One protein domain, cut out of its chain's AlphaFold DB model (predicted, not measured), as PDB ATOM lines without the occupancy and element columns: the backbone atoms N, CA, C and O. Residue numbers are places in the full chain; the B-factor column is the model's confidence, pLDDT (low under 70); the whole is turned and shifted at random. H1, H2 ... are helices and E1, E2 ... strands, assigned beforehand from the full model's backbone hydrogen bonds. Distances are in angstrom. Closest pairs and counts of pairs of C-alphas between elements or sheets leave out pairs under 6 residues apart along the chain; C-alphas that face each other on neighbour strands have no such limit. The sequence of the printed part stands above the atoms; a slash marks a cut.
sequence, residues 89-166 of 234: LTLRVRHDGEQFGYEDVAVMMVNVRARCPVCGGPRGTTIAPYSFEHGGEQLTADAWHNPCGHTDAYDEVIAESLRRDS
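What this domain is: This is residues 89 to 166 of the 234 residues of an uncharacterized protein of Streptomyces sp. 111WW2 (UniProt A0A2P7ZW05). Two twisted antiparallel hairpins, E1-E2 and E3-E4, are stacked one along the other, closest at the C-alphas of Arg 92 and Ala 141, and a single helix, H1, packs on the E1-E2 hairpin on the side away from the E3-E4 hairpin. The E1-E2 hairpin thus lies in the middle, and the long link from E2 to E3 makes one end of the longest axis, with the tight turn from E3 to E4 at the other. The printed part has 78 residues, with four named strands followed by one named helix, in the order E1, E2, E3, E4, H1; each sheet has two strands, E1 - E2 and E3 - E4, both antiparallel. The class is mixed, helices and strands, and the whole is compact, with a radius of gyration of the C-alphas of 12.9 A and spans of 37 by 27 by 18 A.

How they stand to each other: E3, residues 126 to 134, and E4, residues 137 to 145, form a hairpin, with an angle of 152 degrees between their directions. N 130 and O 141 are within hydrogen-bond range at 2.8 A, as are N 139 and O 132 at 2.8 A. E1, residues 89 to 95, has 9 pairs of C-alphas within 8 A of E4, the closest being those of Arg 92 and Ala 141, 4.8 A apart. E1 and E3 are near each other, with 6 pairs of C-alphas within 10 A. E2, residues 106 to 113, forms a hairpin with E1, at 145 degrees between their directions; N 91 and O 110 are 2.9 A apart, and N 108 and O 93 are 2.9 A apart. The closest C-alphas of E2 and E4 are those of Val 107 and Ala 141, at 6.3 A. H1, residues 154 to 165, has its closest C-alpha pair with E2 at Val 112 and Ser 161, 5.2 A, and with E1 at Val 93 and Tyr 154, 5.9 A. E3 and H1 are apart. In H1 every O i to N i+4 pair is within hydrogen-bond range.

Where its parts are: From first to last C-alpha, E3 measures 24.9 A, E4 25.8 A, E2 21.5 A, E1 17.0 A and H1 16.0 A. E1 begins at C-alpha 89 (-28.581, 42.443, 18.244). E3 begins at C-alpha 126 (-18.141, 37.298, 15.585). H1 ends at C-alpha 165 (-40.689, 41.948, 22.700).

The domain as a whole: The two C-alphas farthest apart are those of Gly 120 and Gly 136, at 38.3 A. The printed part has no cut. The link from E2 to E3, residues 114 to 125, is long. The mean pLDDT of the printed part is 92.9, and residues 165 to 166 are under 70.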
ATOM      1  N   LEU A  89     -28.943  43.133  19.475       94.00
ATOM      2  CA  LEU A  89     -28.581  42.443  18.244       94.00
ATOM      3  C   LEU A  89     -29.841  41.865  17.612       94.00
ATOM      4  O   LEU A  89     -30.697  41.333  18.319       94.00
ATOM      5  N   THR A  90     -29.914  41.947  16.289       94.19
ATOM      6  CA  THR A  90     -30.903  41.222  15.497       94.19
ATOM      7  C   THR A  90     -30.220  39.993  14.912       94.19
ATOM      8  O   THR A  90     -29.203  40.141  14.233       94.19
ATOM      9  N   LEU A  91     -30.749  38.805  15.199       96.75
ATOM     10  CA  LEU A  91     -30.149  37.522  14.830       96.75
ATOM     11  C   LEU A  91     -31.150  36.661  14.061       96.75
ATOM     12  O   LEU A  91     -32.341  36.668  14.369       96.75
ATOM     13  N   ARG A  92     -30.646  35.880  13.107       98.06
ATOM     14  CA  ARG A  92     -31.333  34.729  12.517       98.06
ATOM     15  C   ARG A  92     -31.115  33.534  13.427       98.06
ATOM     16  O   ARG A  92     -29.999  33.042  13.534       98.06
ATOM     17  N   VAL A  93     -32.151  33.042  14.081       97.69
ATOM     18  CA  VAL A  93     -32.047  31.868  14.955       97.69
ATOM     19  C   VAL A  93     -32.858  30.725  14.387       97.69
ATOM     20  O   VAL A  93     -33.931  30.934  13.821       97.69
ATOM     21  N   ARG A  94     -32.336  29.508  14.521       97.44
ATOM     22  CA  ARG A  94     -33.093  28.305  14.191       97.44
ATOM     23  C   ARG A  94     -34.153  28.092  15.272       97.44
ATOM     24  O   ARG A  94     -33.836  28.076  16.457       97.44
ATOM     25  N   HIS A  95     -35.395  27.945  14.841       96.38
ATOM     26  CA  HIS A  95     -36.541  27.595  15.662       96.38
ATOM     27  C   HIS A  95     -36.958  26.181  15.291       96.38
ATOM     28  O   HIS A  95     -37.273  25.930  14.135       96.38
ATOM     29  N   ASP A  96     -36.935  25.268  16.253       93.94
ATOM     30  CA  ASP A  96     -37.164  23.843  16.007       93.94
ATOM     31  C   ASP A  96     -38.647  23.427  16.017       93.94
ATOM     32  O   ASP A  96     -38.952  22.243  15.875       93.94
ATOM     33  N   GLY A  97     -39.565  24.394  16.147       89.62
ATOM     34  CA  GLY A  97     -40.999  24.149  16.290       89.62
ATOM     35  C   GLY A  97     -41.407  23.771  17.719       89.62
ATOM     36  O   GLY A  97     -40.569  23.580  18.599       89.62
ATOM     37  N   GLU A  98     -42.719  23.668  17.954       84.56
ATOM     38  CA  GLU A  98     -43.283  23.210  19.239       84.56
ATOM     39  C   GLU A  98     -43.646  21.714  19.224       84.56
ATOM     40  O   GLU A  98     -43.820  21.098  20.278       84.56
ATOM     41  N   GLN A  99     -43.774  21.119  18.033       79.81
ATOM     42  CA  GLN A  99     -44.217  19.738  17.863       79.81
ATOM     43  C   GLN A  99     -43.062  18.735  17.957       79.81
ATOM     44  O   GLN A  99     -41.926  18.989  17.551       79.81
ATOM     45  N   PHE A 100     -43.375  17.543  18.464       77.06
ATOM     46  CA  PHE A 100     -42.437  16.429  18.475       77.06
ATOM     47  C   PHE A 100     -42.180  15.954  17.040       77.06
ATOM     48  O   PHE A 100     -43.123  15.607  16.339       77.06
ATOM     49  N   GLY A 101     -40.913  15.905  16.619       81.62
ATOM     50  CA  GLY A 101     -40.530  15.464  15.271       81.62
ATOM     51  C   GLY A 101     -39.911  16.542  14.382       81.62
ATOM     52  O   GLY A 101     -39.492  16.210  13.279       81.62
ATOM     53  N   TYR A 102     -39.771  17.783  14.870       82.75
ATOM     54  CA  TYR A 102     -39.138  18.886  14.130       82.75
ATOM     55  C   TYR A 102     -39.850  19.231  12.812       82.75
ATOM     56  O   TYR A 102     -39.208  19.691  11.881       82.75
ATOM     57  N   GLU A 103     -41.159  19.002  12.695       84.38
ATOM     58  CA  GLU A 103     -41.888  19.237  11.433       84.38
ATOM     59  C   GLU A 103     -41.994  20.730  11.066       84.38
ATOM     60  O   GLU A 103     -42.155  21.068   9.897       84.38
ATOM     61  N   ASP A 104     -41.828  21.622  12.049       89.12
ATOM     62  CA  ASP A 104     -41.982  23.075  11.908       89.12
ATOM     63  C   ASP A 104     -40.644  23.834  12.056       89.12
ATOM     64  O   ASP A 104     -40.607  24.950  12.594       89.12
ATOM     65  N   VAL A 105     -39.516  23.243  11.631       94.06
ATOM     66  CA  VAL A 105     -38.220  23.939  11.725       94.06
ATOM     67  C   VAL A 105     -38.204  25.145  10.793       94.06
ATOM     68  O   VAL A 105     -38.380  25.038   9.582       94.06
ATOM     69  N   ALA A 106     -37.911  26.310  11.362       94.81
ATOM     70  CA  ALA A 106     -37.844  27.575  10.650       94.81
ATOM     71  C   ALA A 106     -36.627  28.400  11.090       94.81
ATOM     72  O   ALA A 106     -35.971  28.118  12.094       94.81
ATOM     73  N   VAL A 107     -36.333  29.469  10.347       97.25
ATOM     74  CA  VAL A 107     -35.400  30.517  10.779       97.25
ATOM     75  C   VAL A 107     -36.200  31.759  11.148       97.25
ATOM     76  O   VAL A 107     -36.947  32.291  10.329       97.25
ATOM     77  N   MET A 108     -36.027  32.240  12.377       95.38
ATOM     78  CA  MET A 108     -36.700  33.428  12.893       95.38
ATOM     79  C   MET A 108     -35.721  34.590  13.048       95.38
ATOM     80  O   MET A 108     -34.578  34.401  13.459       95.38
ATOM     81  N   MET A 109     -36.190  35.804  12.759       96.06
ATOM     82  CA  MET A 109     -35.479  37.034  13.110       96.06
ATOM     83  C   MET A 109     -35.866  37.447  14.529       96.06
ATOM     84  O   MET A 109     -37.041  37.689  14.794       96.06
ATOM     85  N   VAL A 110     -34.889  37.544  15.428       94.19
ATOM     86  CA  VAL A 110     -35.110  37.863  16.848       94.19
ATOM     87  C   VAL A 110     -34.252  39.035  17.305       94.19
ATOM     88  O   VAL A 110     -33.153  39.236  16.790       94.19
ATOM     89  N   ASN A 111     -34.736  39.800  18.287       91.88
ATOM     90  CA  ASN A 111     -34.014  40.918  18.891       91.88
ATOM     91  C   ASN A 111     -33.623  40.589  20.334       91.88
ATOM     92  O   ASN A 111     -34.460  40.545  21.234       91.88
ATOM     93  N   VAL A 112     -32.326  40.444  20.587       94.94
ATOM     94  CA  VAL A 112     -31.795  40.094  21.914       94.94
ATOM     95  C   VAL A 112     -30.811  41.132  22.425       94.94
ATOM     96  O   VAL A 112     -30.397  42.027  21.685       94.94
ATOM     97  N   ARG A 113     -30.448  41.066  23.710       94.56
ATOM     98  CA  ARG A 113     -29.411  41.946  24.256       94.56
ATOM     99  C   ARG A 113     -28.081  41.630  23.586       94.56
ATOM    100  O   ARG A 113     -27.679  40.474  23.477       94.56
ATOM    101  N   ALA A 114     -27.326  42.671  23.263       95.88
ATOM    102  CA  ALA A 114     -25.957  42.528  22.778       95.88
ATOM    103  C   ALA A 114     -24.968  42.103  23.873       95.88
ATOM    104  O   ALA A 114     -23.767  42.076  23.637       95.88
ATOM    105  N   ARG A 115     -25.449  41.797  25.084       96.31
ATOM    106  CA  ARG A 115     -24.648  41.313  26.207       96.31
ATOM    107  C   ARG A 115     -25.038  39.876  26.532       96.31
ATOM    108  O   ARG A 115     -26.220  39.528  26.532       96.31
ATOM    109  N   CYS A 116     -24.042  39.037  26.779       96.25
ATOM    110  CA  CYS A 116     -24.202  37.651  27.197       96.25
ATOM    111  C   CYS A 116     -24.940  37.597  28.551       96.25
ATOM    112  O   CYS A 116     -24.527  38.297  29.482       96.25
ATOM    113  N   PRO A 117     -25.985  36.762  28.708       94.88
ATOM    114  CA  PRO A 117     -26.778  36.720  29.938       94.88
ATOM    115  C   PRO A 117     -25.994  36.084  31.100       94.88
ATOM    116  O   PRO A 117     -26.290  36.335  32.269       94.88
ATOM    117  N   VAL A 118     -24.955  35.305  30.777       95.19
ATOM    118  CA  VAL A 118     -24.112  34.609  31.751       95.19
ATOM    119  C   VAL A 118     -23.036  35.520  32.336       95.19
ATOM    120  O   VAL A 118     -22.939  35.652  33.551       95.19
ATOM    121  N   CYS A 119     -22.237  36.179  31.489       95.12
ATOM    122  CA  CYS A 119     -21.054  36.930  31.934       95.12
ATOM    123  C   CYS A 119     -21.172  38.461  31.802       95.12
ATOM    124  O   CYS A 119     -20.295  39.190  32.279       95.12
ATOM    125  N   GLY A 120     -22.200  38.959  31.107       95.19
ATOM    126  CA  GLY A 120     -22.402  40.382  30.820       95.19
ATOM    127  C   GLY A 120     -21.490  40.980  29.736       95.19
ATOM    128  O   GLY A 120     -21.620  42.158  29.408       95.19
ATOM    129  N   GLY A 121     -20.570  40.198  29.166       95.88
ATOM    130  CA  GLY A 121     -19.702  40.613  28.055       95.88
ATOM    131  C   GLY A 121     -20.456  40.802  26.748       95.88
ATOM    132  O   GLY A 121     -21.609  40.376  26.672       95.88
ATOM    133  N   PRO A 122     -19.846  41.390  25.705       96.12
ATOM    134  CA  PRO A 122     -20.509  41.492  24.412       96.12
ATOM    135  C   PRO A 122     -20.837  40.098  23.872       96.12
ATOM    136  O   PRO A 122     -20.007  39.186  23.899       96.12
ATOM    137  N   ARG A 123     -22.065  39.945  23.393       95.50
ATOM    138  CA  ARG A 123     -22.552  38.757  22.707       95.50
ATOM    139  C   ARG A 123     -22.125  38.828  21.249       95.50
ATOM    140  O   ARG A 123     -22.201  39.887  20.633       95.50
ATOM    141  N   GLY A 124     -21.675  37.698  20.719       85.81
ATOM    142  CA  GLY A 124     -21.366  37.544  19.303       85.81
ATOM    143  C   GLY A 124     -20.358  38.550  18.753       85.81
ATOM    144  O   GLY A 124     -20.620  39.217  17.757       85.81
ATOM    145  N   THR A 125     -19.165  38.611  19.355       82.25
ATOM    146  CA  THR A 125     -18.029  39.377  18.797       82.25
ATOM    147  C   THR A 125     -17.695  38.962  17.363       82.25
ATOM    148  O   THR A 125     -17.114  39.732  16.604       82.25
ATOM    149  N   THR A 126     -18.095  37.751  16.972       89.31
ATOM    150  CA  THR A 126     -18.141  37.298  15.585       89.31
ATOM    151  C   THR A 126     -19.453  36.560  15.364       89.31
ATOM    152  O   THR A 126     -19.703  35.549  16.022       89.31
ATOM    153  N   ILE A 127     -20.279  37.077  14.455       95.38
ATOM    154  CA  ILE A 127     -21.503  36.428  13.980       95.38
ATOM    155  C   ILE A 127     -21.210  35.895  12.580       95.38
ATOM    156  O   ILE A 127     -20.794  36.654  11.704       95.38
ATOM    157  N   ALA A 128     -21.394  34.597  12.381       96.69
ATOM    158  CA  ALA A 128     -21.150  33.908  11.123       96.69
ATOM    159  C   ALA A 128     -22.412  33.157  10.675       96.69
ATOM    160  O   ALA A 128     -23.147  32.646  11.519       96.69
ATOM    161  N   PRO A 129     -22.680  33.054   9.364       97.69
ATOM    162  CA  PRO A 129     -23.786  32.244   8.875       97.69
ATOM    163  C   PRO A 129     -23.519  30.751   9.123       97.69
ATOM    164  O   PRO A 129     -22.430  30.248   8.854       97.69
ATOM    165  N   TYR A 130     -24.541  30.038   9.580       97.38
ATOM    166  CA  TYR A 130     -24.580  28.591   9.745       97.38
ATOM    167  C   TYR A 130     -25.709  28.027   8.881       97.38
ATOM    168  O   TYR A 130     -26.885  28.294   9.128       97.38
ATOM    169  N   SER A 131     -25.344  27.280   7.840       97.88
ATOM    170  CA  SER A 131     -26.303  26.683   6.907       97.88
ATOM    171  C   SER A 131     -26.613  25.241   7.303       97.88
ATOM    172  O   SER A 131     -25.700  24.487   7.633       97.88
ATOM    173  N   PHE A 132     -27.887  24.857   7.261       96.44
ATOM    174  CA  PHE A 132     -28.359  23.502   7.556       96.44
ATOM    175  C   PHE A 132     -29.522  23.122   6.632       96.44
ATOM    176  O   PHE A 132     -30.242  24.000   6.162       96.44
ATOM    177  N   GLU A 133     -29.675  21.833   6.334       96.94
ATOM    178  CA  GLU A 133     -30.782  21.320   5.517       96.94
ATOM    179  C   GLU A 133     -31.926  20.849   6.423       96.94
ATOM    180  O   GLU A 133     -31.687  20.199   7.445       96.94
ATOM    181  N   HIS A 134     -33.163  21.170   6.055       94.56
ATOM    182  CA  HIS A 134     -34.362  20.667   6.709       94.56
ATOM    183  C   HIS A 134     -35.492  20.511   5.687       94.56
ATOM    184  O   HIS A 134     -35.750  21.427   4.915       94.56
ATOM    185  N   GLY A 135     -36.151  19.348   5.645       92.25
ATOM    186  CA  GLY A 135     -37.250  19.105   4.698       92.25
ATOM    187  C   GLY A 135     -36.853  19.202   3.215       92.25
ATOM    188  O   GLY A 135     -37.706  19.466   2.376       92.25
ATOM    189  N   GLY A 136     -35.568  19.019   2.883       94.81
ATOM    190  CA  GLY A 136     -35.029  19.240   1.536       94.81
ATOM    191  C   GLY A 136     -34.768  20.713   1.187       94.81
ATOM    192  O   GLY A 136     -34.331  21.007   0.076       94.81
ATOM    193  N   GLU A 137     -35.001  21.640   2.119       96.25
ATOM    194  CA  GLU A 137     -34.684  23.059   1.972       96.25
ATOM    195  C   GLU A 137     -33.384  23.420   2.696       96.25
ATOM    196  O   GLU A 137     -33.105  22.964   3.807       96.25
ATOM    197  N   GLN A 138     -32.580  24.287   2.077       97.88
ATOM    198  CA  GLN A 138     -31.373  24.836   2.687       97.88
ATOM    199  C   GLN A 138     -31.719  26.109   3.470       97.88
ATOM    200  O   GLN A 138     -32.028  27.147   2.888       97.88
ATOM    201  N   LEU A 139     -31.603  26.047   4.794       97.31
ATOM    202  CA  LEU A 139     -31.828  27.166   5.706       97.31
ATOM    203  C   LEU A 139     -30.496  27.741   6.212       97.31
ATOM    204  O   LEU A 139     -29.451  27.086   6.163       97.31
ATOM    205  N   THR A 140     -30.513  28.985   6.701       98.19
ATOM    206  CA  THR A 140     -29.332  29.652   7.279       98.19
ATOM    207  C   THR A 140     -29.693  30.414   8.549       98.19
ATOM    208  O   THR A 140     -30.464  31.369   8.501       98.19
ATOM    209  N   ALA A 141     -29.075  30.035   9.665       98.12
ATOM    210  CA  ALA A 141     -29.107  30.766  10.928       98.12
ATOM    211  C   ALA A 141     -27.780  31.509  11.165       98.12
ATOM    212  O   ALA A 141     -26.818  31.359  10.414       98.12
ATOM    213  N   ASP A 142     -27.722  32.319  12.211       98.44
ATOM    214  CA  ASP A 142     -26.515  32.958  12.710       98.44
ATOM    215  C   ASP A 142     -25.912  32.102  13.826       98.44
ATOM    216  O   ASP A 142     -26.596  31.708  14.769       98.44
ATOM    217  N   ALA A 143     -24.617  31.829  13.743       96.81
ATOM    218  CA  ALA A 143     -23.820  31.234  14.804       96.81
ATOM    219  C   ALA A 143     -22.840  32.274  15.337       96.81
ATOM    220  O   ALA A 143     -22.312  33.102  14.592       96.81
ATOM    221  N   TRP A 144     -22.574  32.237  16.636       96.62
ATOM    222  CA  TRP A 144     -21.660  33.182  17.254       96.62
ATOM    223  C   TRP A 144     -20.930  32.578  18.439       96.62
ATOM    224  O   TRP A 144     -21.339  31.569  19.010       96.62
ATOM    225  N   HIS A 145     -19.833  33.229  18.813       94.25
ATOM    226  CA  HIS A 145     -19.044  32.859  19.977       94.25
ATOM    227  C   HIS A 145     -19.059  33.991  20.992       94.25
ATOM    228  O   HIS A 145     -18.884  35.164  20.650       94.25
ATOM    229  N   ASN A 146     -19.253  33.628  22.257       94.31
ATOM    230  CA  ASN A 146     -19.159  34.566  23.361       94.31
ATOM    231  C   ASN A 146     -17.748  34.536  23.954       94.31
ATOM    232  O   ASN A 146     -17.216  33.447  24.173       94.31
ATOM    233  N   PRO A 147     -17.157  35.688  24.319       89.75
ATOM    234  CA  PRO A 147     -15.815  35.731  24.906       89.75
ATOM    235  C   PRO A 147     -15.651  34.921  26.202       89.75
ATOM    236  O   PRO A 147     -14.538  34.554  26.566       89.75
ATOM    237  N   CYS A 148     -16.746  34.645  26.921       89.88
ATOM    238  CA  CYS A 148     -16.740  33.786  28.109       89.88
ATOM    239  C   CYS A 148     -16.770  32.280  27.800       89.88
ATOM    240  O   CYS A 148     -16.660  31.484  28.727       89.88
ATOM    241  N   GLY A 149     -16.954  31.890  26.537       92.56
ATOM    242  CA  GLY A 149     -17.097  30.498  26.110       92.56
ATOM    243  C   GLY A 149     -18.481  29.887  26.341       92.56
ATOM    244  O   GLY A 149     -18.666  28.718  26.024       92.56
ATOM    245  N   HIS A 150     -19.455  30.636  26.874       93.44
ATOM    246  CA  HIS A 150     -20.832  30.137  26.952       93.44
ATOM    247  C   HIS A 150     -21.452  30.059  25.552       93.44
ATOM    248  O   HIS A 150     -21.304  30.985  24.747       93.44
ATOM    249  N   THR A 151     -22.174  28.974  25.306       96.19
ATOM    250  CA  THR A 151     -22.992  28.780  24.110       96.19
ATOM    251  C   THR A 151     -24.407  29.246  24.418       96.19
ATOM    252  O   THR A 151     -25.012  28.737  25.357       96.19
ATOM    253  N   ASP A 152     -24.921  30.196  23.637       95.62
ATOM    254  CA  ASP A 152     -26.339  30.551  23.676       95.62
ATOM    255  C   ASP A 152     -27.126  29.463  22.929       95.62
ATOM    256  O   ASP A 152     -26.893  29.243  21.737       95.62
ATOM    257  N   ALA A 153     -28.052  28.786  23.604       96.50
ATOM    258  CA  ALA A 153     -28.986  27.895  22.924       96.50
ATOM    259  C   ALA A 153     -30.070  28.726  22.210       96.50
ATOM    260  O   ALA A 153     -30.525  29.749  22.727       96.50
ATOM    261  N   TYR A 154     -30.461  28.344  20.989       97.31
ATOM    262  CA  TYR A 154     -31.379  29.170  20.192       97.31
ATOM    263  C   TYR A 154     -32.766  29.317  20.824       97.31
ATOM    264  O   TYR A 154     -33.357  30.389  20.730       97.31
ATOM    265  N   ASP A 155     -33.262  28.293  21.512       96.44
ATOM    266  CA  ASP A 155     -34.502  28.340  22.289       96.44
ATOM    267  C   ASP A 155     -34.436  29.382  23.420       96.44
ATOM    268  O   ASP A 155     -35.366  30.175  23.593       96.44
ATOM    269  N   GLU A 156     -33.314  29.470  24.139       96.19
ATOM    270  CA  GLU A 156     -33.090  30.494  25.164       96.19
ATOM    271  C   GLU A 156     -33.043  31.909  24.571       96.19
ATOM    272  O   GLU A 156     -33.574  32.848  25.174       96.19
ATOM    273  N   VAL A 157     -32.450  32.061  23.382       97.06
ATOM    274  CA  VAL A 157     -32.365  33.331  22.637       97.06
ATOM    275  C   VAL A 157     -33.747  33.759  22.139       97.06
ATOM    276  O   VAL A 157     -34.116  34.924  22.289       97.06
ATOM    277  N   ILE A 158     -34.548  32.827  21.615       96.12
ATOM    278  CA  ILE A 158     -35.947  33.071  21.237       96.12
ATOM    279  C   ILE A 158     -36.744  33.490  22.472       96.12
ATOM    280  O   ILE A 158     -37.400  34.529  22.456       96.12
ATOM    281  N   ALA A 159     -36.631  32.751  23.577       93.62
ATOM    282  CA  ALA A 159     -37.312  33.089  24.819       93.62
ATOM    283  C   ALA A 159     -36.866  34.455  25.374       93.62
ATOM    284  O   ALA A 159     -37.679  35.198  25.923       93.62
ATOM    285  N   GLU A 160     -35.587  34.823  25.233       93.75
ATOM    286  CA  GLU A 160     -35.092  36.162  25.563       93.75
ATOM    287  C   GLU A 160     -35.740  37.235  24.686       93.75
ATOM    288  O   GLU A 160     -36.203  38.241  25.230       93.75
ATOM    289  N   SER A 161     -35.800  37.020  23.368       92.88
ATOM    290  CA  SER A 161     -36.460  37.944  22.442       92.88
ATOM    291  C   SER A 161     -37.922  38.109  22.805       92.88
ATOM    292  O   SER A 161     -38.356  39.231  22.991       92.88
ATOM    293  N   LEU A 162     -38.659  37.022  23.041       87.94
ATOM    294  CA  LEU A 162     -40.068  37.085  23.436       87.94
ATOM    295  C   LEU A 162     -40.265  37.838  24.759       87.94
ATOM    296  O   LEU A 162     -41.183  38.647  24.888       87.94
ATOM    297  N   ARG A 163     -39.369  37.641  25.737       85.69
ATOM    298  CA  ARG A 163     -39.371  38.430  26.980       85.69
ATOM    299  C   ARG A 163     -39.092  39.912  26.723       85.69
ATOM    300  O   ARG A 163     -39.646  40.748  27.429       85.69
ATOM    301  N   ARG A 164     -38.252  40.265  25.745       81.19
ATOM    302  CA  ARG A 164     -37.964  41.666  25.374       81.19
ATOM    303  C   ARG A 164     -39.058  42.310  24.533       81.19
ATOM    304  O   ARG A 164     -39.368  43.476  24.752       81.19
ATOM    305  N   ASP A 165     -39.606  41.557  23.593       69.69
ATOM    306  CA  ASP A 165     -40.689  41.948  22.700       69.69
ATOM    307  C   ASP A 165     -42.031  41.980  23.438       69.69
ATOM    308  O   ASP A 165     -43.028  42.436  22.875       69.69
ATOM    309  N   SER A 166     -42.064  41.574  24.719       69.75
ATOM    310  CA  SER A 166     -43.123  41.974  25.642       69.75
ATOM    311  C   SER A 166     -43.202  43.506  25.642       69.75
ATOM    312  O   SER A 166     -42.373  44.223  26.198       69.75
TER     313      SER A 166